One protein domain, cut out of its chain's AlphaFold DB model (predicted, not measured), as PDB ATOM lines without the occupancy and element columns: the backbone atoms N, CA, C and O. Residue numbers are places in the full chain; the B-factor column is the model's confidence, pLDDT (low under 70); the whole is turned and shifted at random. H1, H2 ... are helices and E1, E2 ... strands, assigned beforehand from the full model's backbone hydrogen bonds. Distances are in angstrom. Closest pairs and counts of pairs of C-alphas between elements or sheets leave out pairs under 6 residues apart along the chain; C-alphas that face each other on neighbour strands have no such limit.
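This is residues 28 to 124 of the 127 residues of the protein "PocR domain-containing protein" of Blautia obeum (UniProt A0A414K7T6). A strongly twisted antiparallel sheet is built round one long strand, E5, and the long helix H2 packs slantwise over one face of it, above E4 and E5. E5 bends near its end, and its last residues make a hairpin with E6 that turns off to one side, while the short H1 lies near the first residues of H2. The printed part has 97 residues, with named elements in the order E1 E2 H1 H2 E3 E4 E5 E6: two helices and six strands, of the mixed class. The sheet is branched, with neighbours E1 and E2, E1 and E5, E3 and E4, E4 and E5, and E5 and E6. The whole is compact, with a radius of gyration of the C-alphas of 13.8 A and spans of 38 by 38 by 22 A.

Strand E5, residues 99 to 111, is 31.4 A long and bends by 67 degrees at residue 108. E4, residues 88 to 96, is 26.6 A long, and E3 is residues 79 to 82. E1, residues 28 to 31, begins at C-alpha 28 (172.390, 256.650, 201.475), and E2 is residues 36 to 40. E6, residues 121 to 123, ends at C-alpha 123 (178.677, 265.398, 192.488). Helix H2, residues 55 to 75, is 30.3 A long and begins at C-alpha 55 (158.373, 256.698, 185.691); H1 is residues 46 to 51.

E3, E4, E5 and E6 form a meander, each strand the antiparallel neighbour of the one before. E4 lies on one side of E5, with N 92 and O 104 2.8 A apart; E1 and E6 lie on the other side, beside residues 102 to 105 and 108 to 111. Between E1 and E5, N 30 and O 103 are within hydrogen-bond range at 2.8 A, and between E5 and E6, N 110 and O 122 are within hydrogen-bond range at 2.9 A. The edge strands are E2, E3 and E6; N 81 and O 89 are within hydrogen-bond range at 2.9 A in the hairpin of E3 and E4, and N 29 and O 38 at 2.8 A in the hairpin of E1 and E2. H2 is on the sheet at a height of 8.9 A, at 45 degrees to E4 on the local plane; its closest C-alphas to E4 are those of Cys 72 and Val 91, 6.2 A. H1 is not on the sheet, and is close to but not clearly touching H2, about perpendicular at 74 degrees, with the C-alphas of Val 51 and Ala 57 closest at 6.2 A. In H1 and H2 every O i to N i+4 pair is within hydrogen-bond range.

The two C-alphas farthest apart are those of Asp 54 and Gly 97, 40.8 A. The printed part has no cut and no long link. The mean pLDDT of the printed part is 89.0, and residues 112 to 124 are under 70.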
ATOM      1  N   VAL A  28     173.585 257.428 201.117       96.75
ATOM      2  CA  VAL A  28     172.390 256.650 201.475       96.75
ATOM      3  C   VAL A  28     172.793 255.426 202.282       96.75
ATOM      4  O   VAL A  28     173.779 254.763 201.974       96.75
ATOM      5  N   VAL A  29     172.002 255.100 203.297       96.00
ATOM      6  CA  VAL A  29     172.135 253.884 204.097       96.00
ATOM      7  C   VAL A  29     170.961 252.964 203.787       96.00
ATOM      8  O   VAL A  29     169.805 253.368 203.920       96.00
ATOM      9  N   PHE A  30     171.258 251.723 203.420       95.12
ATOM     10  CA  PHE A  30     170.285 250.659 203.173       95.12
ATOM     11  C   PHE A  30     170.399 249.543 204.216       95.12
ATOM     12  O   PHE A  30     171.486 249.275 204.736       95.12
ATOM     13  N   ASP A  31     169.285 248.871 204.500       93.00
ATOM     14  CA  ASP A  31     169.253 247.642 205.297       93.00
ATOM     15  C   ASP A  31     169.661 246.401 204.470       93.00
ATOM     16  O   ASP A  31     169.997 246.502 203.286       93.00
ATOM     17  N   ASP A  32     169.646 245.206 205.076       90.94
ATOM     18  CA  ASP A  32     169.996 243.965 204.358       90.94
ATOM     19  C   ASP A  32     168.983 243.552 203.263       90.94
ATOM     20  O   ASP A  32     169.290 242.701 202.423       90.94
ATOM     21  N   ASN A  33     167.794 244.166 203.240       90.69
ATOM     22  CA  ASN A  33     166.774 243.982 202.203       90.69
ATOM     23  C   ASN A  33     166.859 245.047 201.097       90.69
ATOM     24  O   ASN A  33     166.011 245.061 200.207       90.69
ATOM     25  N   PHE A  34     167.874 245.915 201.140       92.00
ATOM     26  CA  PHE A  34     168.043 247.055 200.237       92.00
ATOM     27  C   PHE A  34     166.945 248.118 200.370       92.00
ATOM     28  O   PHE A  34     166.728 248.912 199.454       92.00
ATOM     29  N   GLU A  35     166.281 248.176 201.523       91.12
ATOM     30  CA  GLU A  35     165.355 249.251 201.855       91.12
ATOM     31  C   GLU A  35     166.109 250.412 202.502       91.12
ATOM     32  O   GLU A  35     167.008 250.236 203.331       91.12
ATOM     33  N   LYS A  36     165.768 251.631 202.084       92.31
ATOM     34  CA  LYS A  36     166.451 252.844 202.536       92.31
ATOM     35  C   LYS A  36     166.129 253.116 204.007       92.31
ATOM     36  O   LYS A  36     164.969 253.291 204.366       92.31
ATOM     37  N   ILE A  37     167.170 253.228 204.830       93.06
ATOM     38  CA  ILE A  37     167.086 253.601 206.248       93.06
ATOM     39  C   ILE A  37     167.234 255.116 206.418       93.06
ATOM     40  O   ILE A  37     166.477 255.732 207.162       93.06
ATOM     41  N   ALA A  38     168.232 255.707 205.760       94.62
ATOM     42  CA  ALA A  38     168.572 257.122 205.883       94.62
ATOM     43  C   ALA A  38     169.287 257.613 204.619       94.62
ATOM     44  O   ALA A  38     169.875 256.821 203.886       94.62
ATOM     45  N   GLU A  39     169.247 258.915 204.360       96.19
ATOM     46  CA  GLU A  39     169.966 259.546 203.253       96.19
ATOM     47  C   GLU A  39     170.274 261.005 203.578       96.19
ATOM     48  O   GLU A  39     169.548 261.639 204.345       96.19
ATOM     49  N   TYR A  40     171.313 261.549 202.952       96.25
ATOM     50  CA  TYR A  40     171.524 262.986 202.898       96.25
ATOM     51  C   TYR A  40     172.278 263.383 201.614       96.25
ATOM     52  O   TYR A  40     173.258 262.724 201.260       96.25
ATOM     53  N   PRO A  41     171.867 264.464 200.927       94.56
ATOM     54  CA  PRO A  41     170.594 265.161 201.099       94.56
ATOM     55  C   PRO A  41     169.395 264.259 200.748       94.56
ATOM     56  O   PRO A  41     169.509 263.287 200.000       94.56
ATOM     57  N   GLY A  42     168.211 264.613 201.263       91.44
ATOM     58  CA  GLY A  42     166.941 263.926 200.961       91.44
ATOM     59  C   GLY A  42     166.479 264.048 199.504       91.44
ATOM     60  O   GLY A  42     165.533 263.393 199.081       91.44
ATOM     61  N   ASN A  43     167.149 264.891 198.721       89.38
ATOM     62  CA  ASN A  43     166.863 265.105 197.314       89.38
ATOM     63  C   ASN A  43     168.003 264.566 196.452       89.38
ATOM     64  O   ASN A  43     169.164 264.602 196.841       89.38
ATOM     65  N   HIS A  44     167.664 264.124 195.247       92.50
ATOM     66  CA  HIS A  44     168.646 263.807 194.218       92.50
ATOM     67  C   HIS A  44     169.267 265.083 193.628       92.50
ATOM     68  O   HIS A  44     168.636 266.148 193.637       92.50
ATOM     69  N   CYS A  45     170.453 264.958 193.036       90.38
ATOM     70  CA  CYS A  45     171.037 265.984 192.187       90.38
ATOM     71  C   CYS A  45     170.110 266.355 191.010       90.38
ATOM     72  O   CYS A  45     169.177 265.611 190.674       90.38
ATOM     73  N   GLY A  46     170.317 267.520 190.394       90.69
ATOM     74  CA  GLY A  46     169.373 268.053 189.406       90.69
ATOM     75  C   GLY A  46     169.201 267.166 188.159       90.69
ATOM     76  O   GLY A  46     168.065 266.925 187.747       90.69
ATOM     77  N   TYR A  47     170.276 266.554 187.647       92.88
ATOM     78  CA  TYR A  47     170.198 265.615 186.523       92.88
ATOM     79  C   TYR A  47     169.317 264.415 186.872       92.88
ATOM     80  O   TYR A  47     168.340 264.118 186.181       92.88
ATOM     81  N   CYS A  48     169.591 263.767 188.010       94.38
ATOM     82  CA  CYS A  48     168.778 262.652 188.481       94.38
ATOM     83  C   CYS A  48     167.322 263.065 188.740       94.38
ATOM     84  O   CYS A  48     166.424 262.257 188.507       94.38
ATOM     85  N   LYS A  49     167.053 264.297 189.200       94.81
ATOM     86  CA  LYS A  49     165.676 264.805 189.330       94.81
ATOM     87  C   LYS A  49     164.971 264.839 187.979       94.81
ATOM     88  O   LYS A  49     163.811 264.443 187.922       94.81
ATOM     89  N   ILE A  50     165.643 265.284 186.915       95.75
ATOM     90  CA  ILE A  50     165.089 265.332 185.553       95.75
ATOM     91  C   ILE A  50     164.845 263.917 185.024       95.75
ATOM     92  O   ILE A  50     163.714 263.615 184.652       95.75
ATOM     93  N   VAL A  51     165.856 263.040 185.066       95.38
ATOM     94  CA  VAL A  51     165.749 261.639 184.613       95.38
ATOM     95  C   VAL A  51     164.581 260.937 185.303       95.38
ATOM     96  O   VAL A  51     163.744 260.312 184.660       95.38
ATOM     97  N   ARG A  52     164.450 261.104 186.624       96.00
ATOM     98  CA  ARG A  52     163.404 260.444 187.415       96.00
ATOM     99  C   ARG A  52     162.006 261.040 187.227       96.00
ATOM    100  O   ARG A  52     161.065 260.495 187.817       96.00
ATOM    101  N   LYS A  53     161.821 262.117 186.448       96.62
ATOM    102  CA  LYS A  53     160.474 262.595 186.075       96.62
ATOM    103  C   LYS A  53     159.732 261.543 185.255       96.62
ATOM    104  O   LYS A  53     158.543 261.357 185.495       96.62
ATOM    105  N   ASP A  54     160.434 260.818 184.383       97.62
ATOM    106  CA  ASP A  54     159.887 259.654 183.685       97.62
ATOM    107  C   ASP A  54     159.773 258.455 184.656       97.62
ATOM    108  O   ASP A  54     160.780 258.031 185.240       97.62
ATOM    109  N   PRO A  55     158.567 257.888 184.865       97.50
ATOM    110  CA  PRO A  55     158.373 256.698 185.691       97.50
ATOM    111  C   PRO A  55     159.195 255.481 185.245       97.50
ATOM    112  O   PRO A  55     159.663 254.729 186.104       97.50
ATOM    113  N   ASN A  56     159.406 255.294 183.938       98.00
ATOM    114  CA  ASN A  56     160.180 254.169 183.409       98.00
ATOM    115  C   ASN A  56     161.660 254.320 183.770       98.00
ATOM    116  O   ASN A  56     162.257 253.409 184.346       98.00
ATOM    117  N   ALA A  57     162.234 255.502 183.532       97.44
ATOM    118  CA  ALA A  57     163.603 255.809 183.937       97.44
ATOM    119  C   ALA A  57     163.783 255.732 185.465       97.44
ATOM    120  O   ALA A  57     164.764 255.183 185.962       97.44
ATOM    121  N   ARG A  58     162.795 256.184 186.248       97.31
ATOM    122  CA  ARG A  58     162.810 256.040 187.714       97.31
ATOM    123  C   ARG A  58     162.857 254.577 188.159       97.31
ATOM    124  O   ARG A  58     163.550 254.262 189.131       97.31
ATOM    125  N   ALA A  59     162.130 253.692 187.479       97.50
ATOM    126  CA  ALA A  59     162.189 252.258 187.746       97.50
ATOM    127  C   ALA A  59     163.577 251.690 187.417       97.50
ATOM    128  O   ALA A  59     164.115 250.915 188.210       97.50
ATOM    129  N   LEU A  60     164.196 252.132 186.317       98.12
ATOM    130  CA  LEU A  60     165.567 251.759 185.965       98.12
ATOM    131  C   LEU A  60     166.592 252.243 186.999       98.12
ATOM    132  O   LEU A  60     167.460 251.454 187.367       98.12
ATOM    133  N   CYS A  61     166.451 253.453 187.558       96.56
ATOM    134  CA  CYS A  61     167.277 253.881 188.694       96.56
ATOM    135  C   CYS A  61     167.176 252.890 189.861       96.56
ATOM    136  O   CYS A  61     168.189 252.440 190.376       96.56
ATOM    137  N   LYS A  62     165.949 252.525 190.267       94.81
ATOM    138  CA  LYS A  62     165.745 251.595 191.389       94.81
ATOM    139  C   LYS A  62     166.367 250.225 191.096       94.81
ATOM    140  O   LYS A  62     166.924 249.594 191.989       94.81
ATOM    141  N   ILE A  63     166.284 249.764 189.849       96.94
ATOM    142  CA  ILE A  63     166.929 248.522 189.411       96.94
ATOM    143  C   ILE A  63     168.458 248.644 189.484       96.94
ATOM    144  O   ILE A  63     169.099 247.683 189.906       96.94
ATOM    145  N   SER A  64     169.042 249.785 189.096       96.69
ATOM    146  CA  SER A  64     170.479 250.053 189.268       96.69
ATOM    147  C   SER A  64     170.890 249.960 190.738       96.69
ATOM    148  O   SER A  64     171.799 249.189 191.033       96.69
ATOM    149  N   ASP A  65     170.165 250.620 191.648       95.56
ATOM    150  CA  ASP A  65     170.446 250.590 193.092       95.56
ATOM    151  C   ASP A  65     170.427 249.149 193.643       95.56
ATOM    152  O   ASP A  65     171.356 248.704 194.320       95.56
ATOM    153  N   ILE A  66     169.383 248.377 193.300       95.44
ATOM    154  CA  ILE A  66     169.226 246.977 193.732       95.44
ATOM    155  C   ILE A  66     170.360 246.102 193.189       95.44
ATOM    156  O   ILE A  66     170.895 245.264 193.918       95.44
ATOM    157  N   LYS A  67     170.736 246.276 191.917       97.00
ATOM    158  CA  LYS A  67     171.854 245.538 191.312       97.00
ATOM    159  C   LYS A  67     173.170 245.891 191.999       97.00
ATOM    160  O   LYS A  67     173.908 244.976 192.355       97.00
ATOM    161  N   GLY A  68     173.424 247.175 192.248       97.00
ATOM    162  CA  GLY A  68     174.617 247.655 192.942       97.00
ATOM    163  C   GLY A  68     174.764 247.048 194.337       97.00
ATOM    164  O   GLY A  68     175.804 246.469 194.665       97.00
ATOM    165  N   CYS A  69     173.698 247.088 195.140       96.38
ATOM    166  CA  CYS A  69     173.681 246.450 196.456       96.38
ATOM    167  C   CYS A  69     173.798 244.918 196.370       96.38
ATOM    168  O   CYS A  69     174.512 244.304 197.166       96.38
ATOM    169  N   GLY A  70     173.158 244.290 195.380       97.12
ATOM    170  CA  GLY A  70     173.257 242.853 195.118       97.12
ATOM    171  C   GLY A  70     174.685 242.396 194.812       97.12
ATOM    172  O   GLY A  70     175.161 241.422 195.401       97.12
ATOM    173  N   GLU A  71     175.396 243.113 193.944       97.94
ATOM    174  CA  GLU A  71     176.801 242.833 193.636       97.94
ATOM    175  C   GLU A  71     177.710 243.112 194.837       97.94
ATOM    176  O   GLU A  71     178.549 242.278 195.180       97.94
ATOM    177  N   CYS A  72     177.485 244.206 195.568       97.69
ATOM    178  CA  CYS A  72     178.186 244.475 196.824       97.69
ATOM    179  C   CYS A  72     178.010 243.332 197.844       97.69
ATOM    180  O   CYS A  72     178.978 242.918 198.492       97.69
ATOM    181  N   LYS A  73     176.795 242.780 197.977       95.81
ATOM    182  CA  LYS A  73     176.495 241.640 198.862       95.81
ATOM    183  C   LYS A  73     177.271 240.389 198.453       95.81
ATOM    184  O   LYS A  73     177.869 239.742 199.312       95.81
ATOM    185  N   LYS A  74     177.304 240.068 197.152       96.38
ATOM    186  CA  LYS A  74     178.062 238.925 196.610       96.38
ATOM    187  C   LYS A  74     179.563 239.080 196.841       96.38
ATOM    188  O   LYS A  74     180.214 238.154 197.316       96.38
ATOM    189  N   LEU A  75     180.104 240.256 196.522       96.06
ATOM    190  CA  LEU A  75     181.537 240.534 196.592       96.06
ATOM    191  C   LEU A  75     182.031 240.739 198.032       96.06
ATOM    192  O   LEU A  75     183.230 240.629 198.286       96.06
ATOM    193  N   LYS A  76     181.127 241.066 198.967       95.69
ATOM    194  CA  LYS A  76     181.423 241.444 200.359       95.69
ATOM    195  C   LYS A  76     182.485 242.546 200.467       95.69
ATOM    196  O   LYS A  76     183.203 242.615 201.464       95.69
ATOM    197  N   LYS A  77     182.602 243.413 199.467       96.31
ATOM    198  CA  LYS A  77     183.563 244.523 199.404       96.31
ATOM    199  C   LYS A  77     182.942 245.677 198.627       96.31
ATOM    200  O   LYS A  77     181.877 245.507 198.039       96.31
ATOM    201  N   LEU A  78     183.629 246.817 198.624       96.56
ATOM    202  CA  LEU A  78     183.256 247.979 197.829       96.56
ATOM    203  C   LEU A  78     182.997 247.579 196.369       96.56
ATOM    204  O   LEU A  78     183.838 246.938 195.731       96.56
ATOM    205  N   HIS A  79     181.841 247.980 195.857       97.56
ATOM    206  CA  HIS A  79     181.452 247.825 194.467       97.56
ATOM    207  C   HIS A  79     181.204 249.207 193.868       97.56
ATOM    208  O   HIS A  79     180.333 249.930 194.339       97.56
ATOM    209  N   ILE A  80     181.987 249.569 192.855       96.12
ATOM    210  CA  ILE A  80     181.846 250.822 192.110       96.12
ATOM    211  C   ILE A  80     181.313 250.465 190.726       96.12
ATOM    212  O   ILE A  80     181.855 249.560 190.085       96.12
ATOM    213  N   TYR A  81     180.267 251.147 190.279       95.12
ATOM    214  CA  TYR A  81     179.595 250.869 189.014       95.12
ATOM    215  C   TYR A  81     179.016 252.139 188.394       95.12
ATOM    216  O   TYR A  81     178.830 253.149 189.069       95.12
ATOM    217  N   GLU A  82     178.725 252.065 187.099       95.81
ATOM    218  CA  GLU A  82     177.974 253.087 186.380       95.81
ATOM    219  C   GLU A  82     176.485 252.723 186.404       95.81
ATOM    220  O   GLU A  82     176.094 251.594 186.083       95.81
ATOM    221  N   CYS A  83     175.639 253.655 186.831       96.25
ATOM    222  CA  CYS A  83     174.197 253.470 186.848       96.25
ATOM    223  C   CYS A  83     173.627 253.544 185.421       96.25
ATOM    224  O   CYS A  83     174.282 253.998 184.488       96.25
ATOM    225  N   HIS A  84     172.363 253.152 185.233       95.69
ATOM    226  CA  HIS A  84     171.744 253.149 183.896       95.69
ATOM    227  C   HIS A  84     171.702 254.532 183.204       95.69
ATOM    228  O   HIS A  84     171.445 254.594 182.006       95.69
ATOM    229  N   ALA A  85     171.892 255.621 183.958       94.38
ATOM    230  CA  ALA A  85     171.873 256.996 183.464       94.38
ATOM    231  C   ALA A  85     173.283 257.588 183.271       94.38
ATOM    232  O   ALA A  85     173.394 258.800 183.083       94.38
ATOM    233  N   GLY A  86     174.338 256.766 183.344       93.19
ATOM    234  CA  GLY A  86     175.721 257.172 183.077       93.19
ATOM    235  C   GLY A  86     176.447 257.837 184.250       93.19
ATOM    236  O   GLY A  86     177.505 258.424 184.054       93.19
ATOM    237  N   LEU A  87     175.887 257.790 185.464       93.81
ATOM    238  CA  LEU A  87     176.536 258.331 186.663       93.81
ATOM    239  C   LEU A  87     177.201 257.223 187.461       93.81
ATOM    240  O   LEU A  87     176.661 256.125 187.578       93.81
ATOM    241  N   MET A  88     178.333 257.533 188.078       94.81
ATOM    242  CA  MET A  88     179.021 256.590 188.941       94.81
ATOM    243  C   MET A  88     178.405 256.534 190.332       94.81
ATOM    244  O   MET A  88     178.019 257.545 190.931       94.81
ATOM    245  N   GLU A  89     178.365 255.314 190.850       95.88
ATOM    246  CA  GLU A  89     177.874 254.961 192.170       95.88
ATOM    247  C   GLU A  89     178.855 253.985 192.823       95.88
ATOM    248  O   GLU A  89     179.553 253.211 192.166       95.88
ATOM    249  N   ALA A  90     178.930 254.039 194.145       96.62
ATOM    250  CA  ALA A  90     179.774 253.186 194.955       96.62
ATOM    251  C   ALA A  90     178.960 252.656 196.131       96.62
ATOM    252  O   ALA A  90     178.344 253.421 196.865       96.62
ATOM    253  N   VAL A  91     178.972 251.342 196.332       98.00
ATOM    254  CA  VAL A  91     178.276 250.683 197.437       98.00
ATOM    255  C   VAL A  91     179.284 249.907 198.265       98.00
ATOM    256  O   VAL A  91     179.995 249.041 197.755       98.00
ATOM    257  N   ALA A  92     179.355 250.227 199.551       97.62
ATOM    258  CA  ALA A  92     180.180 249.543 200.532       97.62
ATOM    259  C   ALA A  92     179.296 248.744 201.502       97.62
ATOM    260  O   ALA A  92     178.268 249.248 201.959       97.62
ATOM    261  N   PRO A  93     179.685 247.514 201.875       97.00
ATOM    262  CA  PRO A  93     178.944 246.746 202.867       97.00
ATOM    263  C   PRO A  93     179.235 247.285 204.275       97.00
ATOM    264  O   PRO A  93     180.397 247.428 204.661       97.00
ATOM    265  N   LEU A  94     178.192 247.514 205.071       94.94
ATOM    266  CA  LEU A  94     178.315 247.769 206.506       94.94
ATOM    267  C   LEU A  94     178.409 246.425 207.227       94.94
ATOM    268  O   LEU A  94     177.519 245.585 207.085       94.94
ATOM    269  N   LYS A  95     179.487 246.210 207.985       92.44
ATOM    270  CA  LYS A  95     179.787 244.911 208.598       92.44
ATOM    271  C   LYS A  95     180.009 244.996 210.101       92.44
ATOM    272  O   LYS A  95     180.605 245.949 210.592       92.44
ATOM    273  N   VAL A  96     179.605 243.937 210.798       90.38
ATOM    274  CA  VAL A  96     180.021 243.628 212.170       90.38
ATOM    275  C   VAL A  96     180.657 242.241 212.139       90.38
ATOM    276  O   VAL A  96     179.970 241.240 211.935       90.38
ATOM    277  N   GLY A  97     181.986 242.188 212.257       89.88
ATOM    278  CA  GLY A  97     182.747 240.988 211.903       89.88
ATOM    279  C   GLY A  97     182.531 240.622 210.428       89.88
ATOM    280  O   GLY A  97     182.630 241.480 209.551       89.88
ATOM    281  N   ASP A  98     182.174 239.365 210.163       89.12
ATOM    282  CA  ASP A  98     181.888 238.865 208.807       89.12
ATOM    283  C   ASP A  98     180.423 239.021 208.372       89.12
ATOM    284  O   ASP A  98     180.056 238.662 207.247       89.12
ATOM    285  N   ILE A  99     179.572 239.558 209.249       91.38
ATOM    286  CA  ILE A  99     178.139 239.701 209.006       91.38
ATOM    287  C   ILE A  99     177.874 241.063 208.371       91.38
ATOM    288  O   ILE A  99     178.186 242.100 208.954       91.38
ATOM    289  N   ILE A 100     177.260 241.057 207.186       93.75
ATOM    290  CA  ILE A 100     176.739 242.272 206.556       93.75
ATOM    291  C   ILE A 100     175.426 242.636 207.246       93.75
ATOM    292  O   ILE A 100     174.509 241.819 207.309       93.75
ATOM    293  N   ILE A 101     175.351 243.857 207.767       93.38
ATOM    294  CA  ILE A 101     174.169 244.384 208.458       93.38
ATOM    295  C   ILE A 101     173.388 245.389 207.600       93.38
ATOM    296  O   ILE A 101     172.231 245.667 207.897       93.38
ATOM    297  N   GLY A 102     174.002 245.913 206.538       94.69
ATOM    298  CA  GLY A 102     173.411 246.881 205.618       94.69
ATOM    299  C   GLY A 102     174.435 247.372 204.596       94.69
ATOM    300  O   GLY A 102     175.517 246.790 204.462       94.69
ATOM    301  N   TYR A 103     174.117 248.460 203.901       96.56
ATOM    302  CA  TYR A 103     174.951 249.006 202.829       96.56
ATOM    303  C   TYR A 103     175.014 250.525 202.905       96.56
ATOM    304  O   TYR A 103     174.025 251.187 203.214       96.56
ATOM    305  N   LEU A 104     176.185 251.067 202.597       97.00
ATOM    306  CA  LEU A 104     176.407 252.488 202.393       97.00
ATOM    307  C   LEU A 104     176.556 252.730 200.896       97.00
ATOM    308  O   LEU A 104     177.454 252.163 200.281       97.00
ATOM    309  N   MET A 105     175.695 253.556 200.319       97.50
ATOM    310  CA  MET A 105     175.759 253.947 198.917       97.50
ATOM    311  C   MET A 105     176.145 255.417 198.809       97.50
ATOM    312  O   MET A 105     175.541 256.279 199.444       97.50
ATOM    313  N   LEU A 106     177.137 255.679 197.973       96.12
ATOM    314  CA  LEU A 106     177.563 256.990 197.514       96.12
ATOM    315  C   LEU A 106     177.249 257.060 196.029       96.12
ATOM    316  O   LEU A 106     177.442 256.073 195.319       96.12
ATOM    317  N   GLY A 107     176.775 258.188 195.529       92.06
ATOM    318  CA  GLY A 107     176.445 258.223 194.115       92.06
ATOM    319  C   GLY A 107     176.104 259.586 193.588       92.06
ATOM    320  O   GLY A 107     176.243 260.595 194.275       92.06
ATOM    321  N   GLN A 108     175.613 259.557 192.354       92.06
ATOM    322  CA  GLN A 108     175.377 260.744 191.546       92.06
ATOM    323  C   GLN A 108     176.679 261.455 191.195       92.06
ATOM    324  O   GLN A 108     176.734 262.675 191.239       92.06
ATOM    325  N   LEU A 109     177.726 260.695 190.870       91.00
ATOM    326  CA  LEU A 109     179.048 261.236 190.570       91.00
ATOM    327  C   LEU A 109     179.298 261.245 189.063       91.00
ATOM    328  O   LEU A 109     179.021 260.258 188.379       91.00
ATOM    329  N   LEU A 110     179.866 262.337 188.563       86.56
ATOM    330  CA  LEU A 110     180.546 262.354 187.273       86.56
ATOM    331  C   LEU A 110     182.026 262.076 187.533       86.56
ATOM    332  O   LEU A 110     182.630 262.693 188.411       86.56
ATOM    333  N   LEU A 111     182.602 261.129 186.795       73.81
ATOM    334  CA  LEU A 111     184.054 260.994 186.764       73.81
ATOM    335  C   LEU A 111     184.595 261.990 185.756       73.81
ATOM    336  O   LEU A 111     184.173 261.986 184.601       73.81
ATOM    337  N   GLU A 112     185.550 262.799 186.187       66.44
ATOM    338  CA  GLU A 112     186.409 263.495 185.244       66.44
ATOM    339  C   GLU A 112     187.368 262.473 184.622       66.44
ATOM    340  O   GLU A 112     187.892 261.574 185.292       66.44
ATOM    341  N   ASP A 113     187.593 262.586 183.320       52.47
ATOM    342  CA  ASP A 113     188.550 261.800 182.552       52.47
ATOM    343  C   ASP A 113     189.990 262.252 182.848       52.47
ATOM    344  O   ASP A 113     190.742 262.727 181.999       52.47
ATOM    345  N   GLY A 114     190.409 262.055 184.098       47.75
ATOM    346  CA  GLY A 114     191.782 262.230 184.545       47.75
ATOM    347  C   GLY A 114     192.665 261.090 184.043       47.75
ATOM    348  O   GLY A 114     192.676 259.986 184.591       47.75
ATOM    349  N   ARG A 115     193.467 261.350 183.004       45.31
ATOM    350  CA  ARG A 115     194.666 260.545 182.738       45.31
ATOM    351  C   ARG A 115     195.478 260.506 184.037       45.31
ATOM    352  O   ARG A 115     195.871 261.556 184.525       45.31
ATOM    353  N   THR A 116     195.767 259.299 184.521       40.66
ATOM    354  CA  THR A 116     196.537 258.942 185.734       40.66
ATOM    355  C   THR A 116     195.731 258.798 187.033       40.66
ATOM    356  O   THR A 116     195.379 259.768 187.676       40.66
ATOM    357  N   GLY A 117     195.514 257.536 187.438       46.94
ATOM    358  CA  GLY A 117     195.632 257.024 188.816       46.94
ATOM    359  C   GLY A 117     194.684 257.500 189.923       46.94
ATOM    360  O   GLY A 117     194.447 256.716 190.840       46.94
ATOM    361  N   ASP A 118     194.127 258.704 189.848       43.66
ATOM    362  CA  ASP A 118     193.309 259.318 190.889       43.66
ATOM    363  C   ASP A 118     191.916 259.632 190.331       43.66
ATOM    364  O   ASP A 118     191.714 260.555 189.544       43.66
ATOM    365  N   ARG A 119     190.948 258.778 190.673       49.03
ATOM    366  CA  ARG A 119     189.549 258.917 190.249       49.03
ATOM    367  C   ARG A 119     188.816 259.782 191.265       49.03
ATOM    368  O   ARG A 119     188.076 259.257 192.097       49.03
ATOM    369  N   SER A 120     189.038 261.090 191.203       52.84
ATOM    370  CA  SER A 120     188.146 262.036 191.870       52.84
ATOM    371  C   SER A 120     186.827 262.106 191.088       52.84
ATOM    372  O   SER A 120     186.807 262.111 189.857       52.84
ATOM    373  N   GLY A 121     185.708 262.027 191.804       57.12
ATOM    374  CA  GLY A 121     184.372 262.164 191.235       57.12
ATOM    375  C   GLY A 121     183.691 263.345 191.898       57.12
ATOM    376  O   GLY A 121     183.660 263.415 193.126       57.12
ATOM    377  N   THR A 122     183.154 264.255 191.097       60.34
ATOM    378  CA  THR A 122     182.387 265.400 191.596       60.34
ATOM    379  C   THR A 122     180.907 265.042 191.564       60.34
ATOM    380  O   THR A 122     180.457 264.307 190.677       60.34
ATOM    381  N   GLU A 123     180.134 265.525 192.540       63.41
ATOM    382  CA  GLU A 123     178.677 265.398 192.488       63.41
ATOM    383  C   GLU A 123     178.162 265.978 191.168       63.41
ATOM    384  O   GLU A 123     178.604 267.023 190.696       63.41
ATOM    385  N   CYS A 124     177.233 265.260 190.547       65.25
ATOM    386  CA  CYS A 124     176.573 265.647 189.320       65.25
ATOM    387  C   CYS A 124     175.675 266.847 189.616       65.25
ATOM    388  O   CYS A 124     174.478 266.714 189.858       65.25
TER     389      CYS A 124